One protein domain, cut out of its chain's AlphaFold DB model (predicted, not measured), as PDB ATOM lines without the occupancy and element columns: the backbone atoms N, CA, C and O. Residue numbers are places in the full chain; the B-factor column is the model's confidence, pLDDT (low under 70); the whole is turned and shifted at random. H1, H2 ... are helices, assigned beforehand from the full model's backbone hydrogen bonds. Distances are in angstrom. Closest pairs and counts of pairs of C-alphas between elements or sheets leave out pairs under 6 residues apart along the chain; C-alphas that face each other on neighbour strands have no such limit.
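Overview. This is residues 105 to 141 and 247 to 261 of the 371 residues of an uncharacterized protein of Bacteroidetes bacterium (UniProt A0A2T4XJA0). One long straight helix, H1, makes the length of a rod, and a much shorter helix, H2, packs beside its first part, nearly antiparallel to it. The far part of H1, residues 125 to 141, sticks out alone. The printed part has 52 residues, with H1 then H2 along the chain and no named strand: all helix. It is only just extended, close to loose, with a radius of gyration of the C-alphas of 15.0 A and spans of 50 by 20 by 14 A.

Along the chain. H1, residues 111 to 141, measures 44.6 A, from C-alpha 111 at (226.548, 178.359, 83.006) to C-alpha 141 at (237.411, 193.473, 123.542). H2, residues 247 to 259, measures 18.6 A and ends with C-alpha 259 at (235.482, 173.165, 88.691).

Arrangement. H1 touches H2 with residues 113 to 117 alone, and H2 touches H1 with residues 256 to 259 alone. Their closest C-alphas, those of Gln 113 and Ile 259, are 6.4 A apart. They run opposite ways at a shallow tilt of 22 degrees. In H1 and H2, every O i to N i+4 pair is within hydrogen-bond range.

Size, cuts and confidence. The C-alphas of Glu 106 and Arg 141, the two farthest apart, are 50.4 A apart. Residues 142 to 246 are not printed; C-alphas 141 and 247 are 27.5 A apart across this cut. No printed residue has a pLDDT under 70.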
ATOM      1  N   GLU A 105     232.835 182.372  76.928       83.50
ATOM      2  CA  GLU A 105     232.598 181.850  75.581       83.50
ATOM      3  C   GLU A 105     233.880 181.252  74.985       83.50
ATOM      4  O   GLU A 105     233.858 180.120  74.506       83.50
ATOM      5  N   GLU A 106     235.019 181.950  75.101       83.81
ATOM      6  CA  GLU A 106     236.319 181.465  74.609       83.81
ATOM      7  C   GLU A 106     236.785 180.183  75.314       83.81
ATOM      8  O   GLU A 106     237.420 179.324  74.704       83.81
ATOM      9  N   LEU A 107     236.466 180.045  76.602       81.31
ATOM     10  CA  LEU A 107     236.820 178.885  77.418       81.31
ATOM     11  C   LEU A 107     235.730 177.804  77.432       81.31
ATOM     12  O   LEU A 107     235.870 176.816  78.152       81.31
ATOM     13  N   ALA A 108     234.635 177.982  76.687       89.38
ATOM     14  CA  ALA A 108     233.476 177.090  76.708       89.38
ATOM     15  C   ALA A 108     232.996 176.750  78.140       89.38
ATOM     16  O   ALA A 108     232.625 175.611  78.432       89.38
ATOM     17  N   ILE A 109     233.056 177.716  79.063       86.81
ATOM     18  CA  ILE A 109     232.626 177.532  80.455       86.81
ATOM     19  C   ILE A 109     231.103 177.457  80.475       86.81
ATOM     20  O   ILE A 109     230.408 178.368  80.029       86.81
ATOM     21  N   THR A 110     230.575 176.370  81.027       90.94
ATOM     22  CA  THR A 110     229.126 176.179  81.154       90.94
ATOM     23  C   THR A 110     228.521 177.144  82.181       90.94
ATOM     24  O   THR A 110     229.171 177.535  83.153       90.94
ATOM     25  N   GLU A 111     227.242 177.501  82.029       90.50
ATOM     26  CA  GLU A 111     226.548 178.359  83.006       90.50
ATOM     27  C   GLU A 111     226.494 177.731  84.414       90.50
ATOM     28  O   GLU A 111     226.546 178.434  85.425       90.50
ATOM     29  N   THR A 112     226.494 176.399  84.519       91.00
ATOM     30  CA  THR A 112     226.619 175.688  85.804       91.00
ATOM     31  C   THR A 112     228.003 175.872  86.437       91.00
ATOM     32  O   THR A 112     228.099 176.144  87.631       91.00
ATOM     33  N   GLN A 113     229.085 175.807  85.656       86.56
ATOM     34  CA  GLN A 113     230.438 176.099  86.153       86.56
ATOM     35  C   GLN A 113     230.587 177.572  86.557       86.56
ATOM     36  O   GLN A 113     231.163 177.880  87.601       86.56
ATOM     37  N   LYS A 114     230.027 178.493  85.767       87.94
ATOM     38  CA  LYS A 114     230.027 179.932  86.059       87.94
ATOM     39  C   LYS A 114     229.284 180.251  87.354       87.94
ATOM     40  O   LYS A 114     229.812 180.966  88.205       87.94
ATOM     41  N   THR A 115     228.089 179.690  87.543       88.69
ATOM     42  CA  THR A 115     227.318 179.859  88.785       88.69
ATOM     43  C   THR A 115     228.033 179.250  89.992       88.69
ATOM     44  O   THR A 115     228.086 179.902  91.034       88.69
ATOM     45  N   ALA A 116     228.670 178.082  89.850       87.56
ATOM     46  CA  ALA A 116     229.477 177.476  90.912       87.56
ATOM     47  C   ALA A 116     230.677 178.353  91.316       87.56
ATOM     48  O   ALA A 116     230.899 178.591  92.508       87.56
ATOM     49  N   LEU A 117     231.415 178.895  90.338       84.31
ATOM     50  CA  LEU A 117     232.539 179.808  90.580       84.31
ATOM     51  C   LEU A 117     232.088 181.079  91.305       84.31
ATOM     52  O   LEU A 117     232.694 181.474  92.305       84.31
ATOM     53  N   LEU A 118     230.994 181.689  90.843       87.00
ATOM     54  CA  LEU A 118     230.427 182.879  91.471       87.00
ATOM     55  C   LEU A 118     229.956 182.585  92.899       87.00
ATOM     56  O   LEU A 118     230.315 183.319  93.821       87.00
ATOM     57  N   GLN A 119     229.192 181.511  93.111       88.88
ATOM     58  CA  GLN A 119     228.669 181.136  94.427       88.88
ATOM     59  C   GLN A 119     229.795 180.930  95.437       88.88
ATOM     60  O   GLN A 119     229.745 181.468  96.547       88.88
ATOM     61  N   TRP A 120     230.840 180.208  95.046       86.69
ATOM     62  CA  TRP A 120     231.986 180.000  95.912       86.69
ATOM     63  C   TRP A 120     232.735 181.315  96.218       86.69
ATOM     64  O   TRP A 120     233.114 181.551  97.369       86.69
ATOM     65  N   GLN A 121     232.875 182.227  95.249       81.75
ATOM     66  CA  GLN A 121     233.457 183.556  95.481       81.75
ATOM     67  C   GLN A 121     232.604 184.390  96.457       81.75
ATOM     68  O   GLN A 121     233.137 185.065  97.344       81.75
ATOM     69  N   PHE A 122     231.272 184.352  96.335       84.38
ATOM     70  CA  PHE A 122     230.365 184.991  97.294       84.38
ATOM     71  C   PHE A 122     230.521 184.403  98.700       84.38
ATOM     72  O   PHE A 122     230.643 185.170  99.659       84.38
ATOM     73  N   GLN A 123     230.589 183.076  98.823       88.00
ATOM     74  CA  GLN A 123     230.794 182.395 100.101       88.00
ATOM     75  C   GLN A 123     232.117 182.821 100.749       88.00
ATOM     76  O   GLN A 123     232.127 183.251 101.902       88.00
ATOM     77  N   LYS A 124     233.217 182.831  99.987       81.56
ATOM     78  CA  LYS A 124     234.526 183.287 100.478       81.56
ATOM     79  C   LYS A 124     234.518 184.729 100.972       81.56
ATOM     80  O   LYS A 124     235.140 185.031 101.991       81.56
ATOM     81  N   ARG A 125     233.791 185.622 100.293       79.69
ATOM     82  CA  ARG A 125     233.607 187.006 100.757       79.69
ATOM     83  C   ARG A 125     232.796 187.077 102.045       79.69
ATOM     84  O   ARG A 125     233.119 187.899 102.903       79.69
ATOM     85  N   GLY A 126     231.767 186.242 102.184       86.62
ATOM     86  CA  GLY A 126     231.015 186.085 103.429       86.62
ATOM     87  C   GLY A 126     231.937 185.712 104.588       86.62
ATOM     88  O   GLY A 126     231.981 186.427 105.590       86.62
ATOM     89  N   ASP A 127     232.762 184.684 104.391       84.44
ATOM     90  CA  ASP A 127     233.725 184.207 105.386       84.44
ATOM     91  C   ASP A 127     234.770 185.275 105.746       84.44
ATOM     92  O   ASP A 127     235.093 185.478 106.916       84.44
ATOM     93  N   GLU A 128     235.314 185.998 104.760       80.81
ATOM     94  CA  GLU A 128     236.314 187.039 105.019       80.81
ATOM     95  C   GLU A 128     235.714 188.244 105.758       80.81
ATOM     96  O   GLU A 128     236.345 188.790 106.672       80.81
ATOM     97  N   ARG A 129     234.481 188.642 105.411       83.25
ATOM     98  CA  ARG A 129     233.737 189.676 106.144       83.25
ATOM     99  C   ARG A 129     233.469 189.238 107.580       83.25
ATOM    100  O   ARG A 129     233.723 190.035 108.482       83.25
ATOM    101  N   ALA A 130     233.045 187.992 107.795       85.81
ATOM    102  CA  ALA A 130     232.827 187.429 109.126       85.81
ATOM    103  C   ALA A 130     234.115 187.454 109.965       85.81
ATOM    104  O   ALA A 130     234.137 188.052 111.038       85.81
ATOM    105  N   ARG A 131     235.235 186.955 109.425       84.12
ATOM    106  CA  ARG A 131     236.549 186.998 110.100       84.12
ATOM    107  C   ARG A 131     237.029 188.423 110.376       84.12
ATOM    108  O   ARG A 131     237.724 188.679 111.355       84.12
ATOM    109  N   ARG A 132     236.732 189.376 109.488       83.00
ATOM    110  CA  ARG A 132     237.083 190.788 109.704       83.00
ATOM    111  C   ARG A 132     236.257 191.397 110.833       83.00
ATOM    112  O   ARG A 132     236.822 192.154 111.617       83.00
ATOM    113  N   LEU A 133     234.962 191.098 110.896       89.38
ATOM    114  CA  LEU A 133     234.091 191.518 111.993       89.38
ATOM    115  C   LEU A 133     234.577 190.933 113.318       89.38
ATOM    116  O   LEU A 133     234.774 191.692 114.258       89.38
ATOM    117  N   GLU A 134     234.904 189.644 113.343       89.62
ATOM    118  CA  GLU A 134     235.469 188.963 114.510       89.62
ATOM    119  C   GLU A 134     236.763 189.635 114.996       89.62
ATOM    120  O   GLU A 134     236.865 189.996 116.164       89.62
ATOM    121  N   ARG A 135     237.707 189.952 114.093       85.38
ATOM    122  CA  ARG A 135     238.927 190.707 114.450       85.38
ATOM    123  C   ARG A 135     238.640 192.113 114.980       85.38
ATOM    124  O   ARG A 135     239.354 192.606 115.850       85.38
ATOM    125  N   MET A 136     237.637 192.800 114.433       88.75
ATOM    126  CA  MET A 136     237.242 194.121 114.935       88.75
ATOM    127  C   MET A 136     236.595 194.017 116.318       88.75
ATOM    128  O   MET A 136     236.840 194.871 117.169       88.75
ATOM    129  N   GLU A 137     235.794 192.982 116.563       92.81
ATOM    130  CA  GLU A 137     235.231 192.701 117.880       92.81
ATOM    131  C   GLU A 137     236.306 192.325 118.894       92.81
ATOM    132  O   GLU A 137     236.282 192.842 120.007       92.81
ATOM    133  N   GLU A 138     237.273 191.498 118.509       89.50
ATOM    134  CA  GLU A 138     238.424 191.136 119.331       89.50
ATOM    135  C   GLU A 138     239.273 192.367 119.673       89.50
ATOM    136  O   GLU A 138     239.584 192.597 120.839       89.50
ATOM    137  N   GLY A 139     239.546 193.237 118.696       91.62
ATOM    138  CA  GLY A 139     240.189 194.531 118.941       91.62
ATOM    139  C   GLY A 139     239.412 195.387 119.946       91.62
ATOM    140  O   GLY A 139     239.991 195.909 120.896       91.62
ATOM    141  N   ARG A 140     238.079 195.458 119.812       93.44
ATOM    142  CA  ARG A 140     237.203 196.164 120.764       93.44
ATOM    143  C   ARG A 140     237.150 195.511 122.148       93.44
ATOM    144  O   ARG A 140     236.893 196.218 123.122       93.44
ATOM    145  N   ARG A 141     237.305 194.187 122.256       90.25
ATOM    146  CA  ARG A 141     237.411 193.473 123.542       90.25
ATOM    147  C   ARG A 141     238.743 193.810 124.205       90.25
ATOM    148  O   ARG A 141     238.733 194.329 125.311       90.25
ATOM    149  N   SER A 247     247.864 181.782 100.891       79.00
ATOM    150  CA  SER A 247     246.975 180.657 101.186       79.00
ATOM    151  C   SER A 247     245.618 180.811 100.496       79.00
ATOM    152  O   SER A 247     245.193 179.883  99.816       79.00
ATOM    153  N   SER A 248     244.982 181.985 100.583       78.19
ATOM    154  CA  SER A 248     243.720 182.253  99.882       78.19
ATOM    155  C   SER A 248     243.877 182.143  98.367       78.19
ATOM    156  O   SER A 248     243.014 181.580  97.706       78.19
ATOM    157  N   SER A 249     244.975 182.652  97.799       76.44
ATOM    158  CA  SER A 249     245.230 182.570  96.357       76.44
ATOM    159  C   SER A 249     245.426 181.129  95.882       76.44
ATOM    160  O   SER A 249     244.900 180.762  94.834       76.44
ATOM    161  N   ILE A 250     246.138 180.301  96.650       78.31
ATOM    162  CA  ILE A 250     246.345 178.890  96.304       78.31
ATOM    163  C   ILE A 250     245.044 178.104  96.449       78.31
ATOM    164  O   ILE A 250     244.692 177.366  95.535       78.31
ATOM    165  N   GLU A 251     244.286 178.321  97.528       81.69
ATOM    166  CA  GLU A 251     242.966 177.704  97.690       81.69
ATOM    167  C   GLU A 251     242.039 178.088  96.529       81.69
ATOM    168  O   GLU A 251     241.285 177.252  96.033       81.69
ATOM    169  N   MET A 252     242.129 179.336  96.049       79.88
ATOM    170  CA  MET A 252     241.350 179.759  94.893       79.88
ATOM    171  C   MET A 252     241.734 178.995  93.627       79.88
ATOM    172  O   MET A 252     240.850 178.512  92.931       79.88
ATOM    173  N   LYS A 253     243.034 178.847  93.354       80.88
ATOM    174  CA  LYS A 253     243.534 178.090  92.195       80.88
ATOM    175  C   LYS A 253     243.181 176.603  92.263       80.88
ATOM    176  O   LYS A 253     242.904 175.997  91.236       80.88
ATOM    177  N   GLN A 254     243.197 176.019  93.460       84.94
ATOM    178  CA  GLN A 254     242.800 174.627  93.667       84.94
ATOM    179  C   GLN A 254     241.319 174.439  93.343       84.94
ATOM    180  O   GLN A 254     240.971 173.601  92.518       84.94
ATOM    181  N   LYS A 255     240.450 175.295  93.880       86.12
ATOM    182  CA  LYS A 255     239.010 175.202  93.616       86.12
ATOM    183  C   LYS A 255     238.635 175.516  92.175       86.12
ATOM    184  O   LYS A 255     237.741 174.877  91.634       86.12
ATOM    185  N   THR A 256     239.331 176.441  91.513       82.31
ATOM    186  CA  THR A 256     239.118 176.641  90.072       82.31
ATOM    187  C   THR A 256     239.542 175.418  89.265       82.31
ATOM    188  O   THR A 256     238.844 175.071  88.319       82.31
ATOM    189  N   SER A 257     240.619 174.723  89.655       86.00
ATOM    190  CA  SER A 257     241.024 173.464  89.009       86.00
ATOM    191  C   SER A 257     240.077 172.290  89.276       86.00
ATOM    192  O   SER A 257     240.027 171.370  88.472       86.00
ATOM    193  N   GLU A 258     239.309 172.320  90.371       90.94
ATOM    194  CA  GLU A 258     238.265 171.324  90.656       90.94
ATOM    195  C   GLU A 258     236.999 171.546  89.809       90.94
ATOM    196  O   GLU A 258     236.282 170.593  89.514       90.94
ATOM    197  N   ILE A 259     236.705 172.797  89.428       90.00
ATOM    198  CA  ILE A 259     235.482 173.165  88.691       90.00
ATOM    199  C   ILE A 259     235.687 173.119  87.169       90.00
ATOM    200  O   ILE A 259     234.763 172.782  86.422       90.00
ATOM    201  N   LEU A 260     236.871 173.507  86.694       89.38
ATOM    202  CA  LEU A 260     237.200 173.569  85.271       89.38
ATOM    203  C   LEU A 260     237.796 172.242  84.790       89.38
ATOM    204  O   LEU A 260     238.537 171.590  85.522       89.38
ATOM    205  N   SER A 261     237.520 171.863  83.539       92.12
ATOM    206  CA  SER A 261     238.246 170.751  82.913       92.12
ATOM    207  C   SER A 261     239.729 171.100  82.728       92.12
ATOM    208  O   SER A 261     240.111 172.272  82.752       92.12
TER     209      SER A 261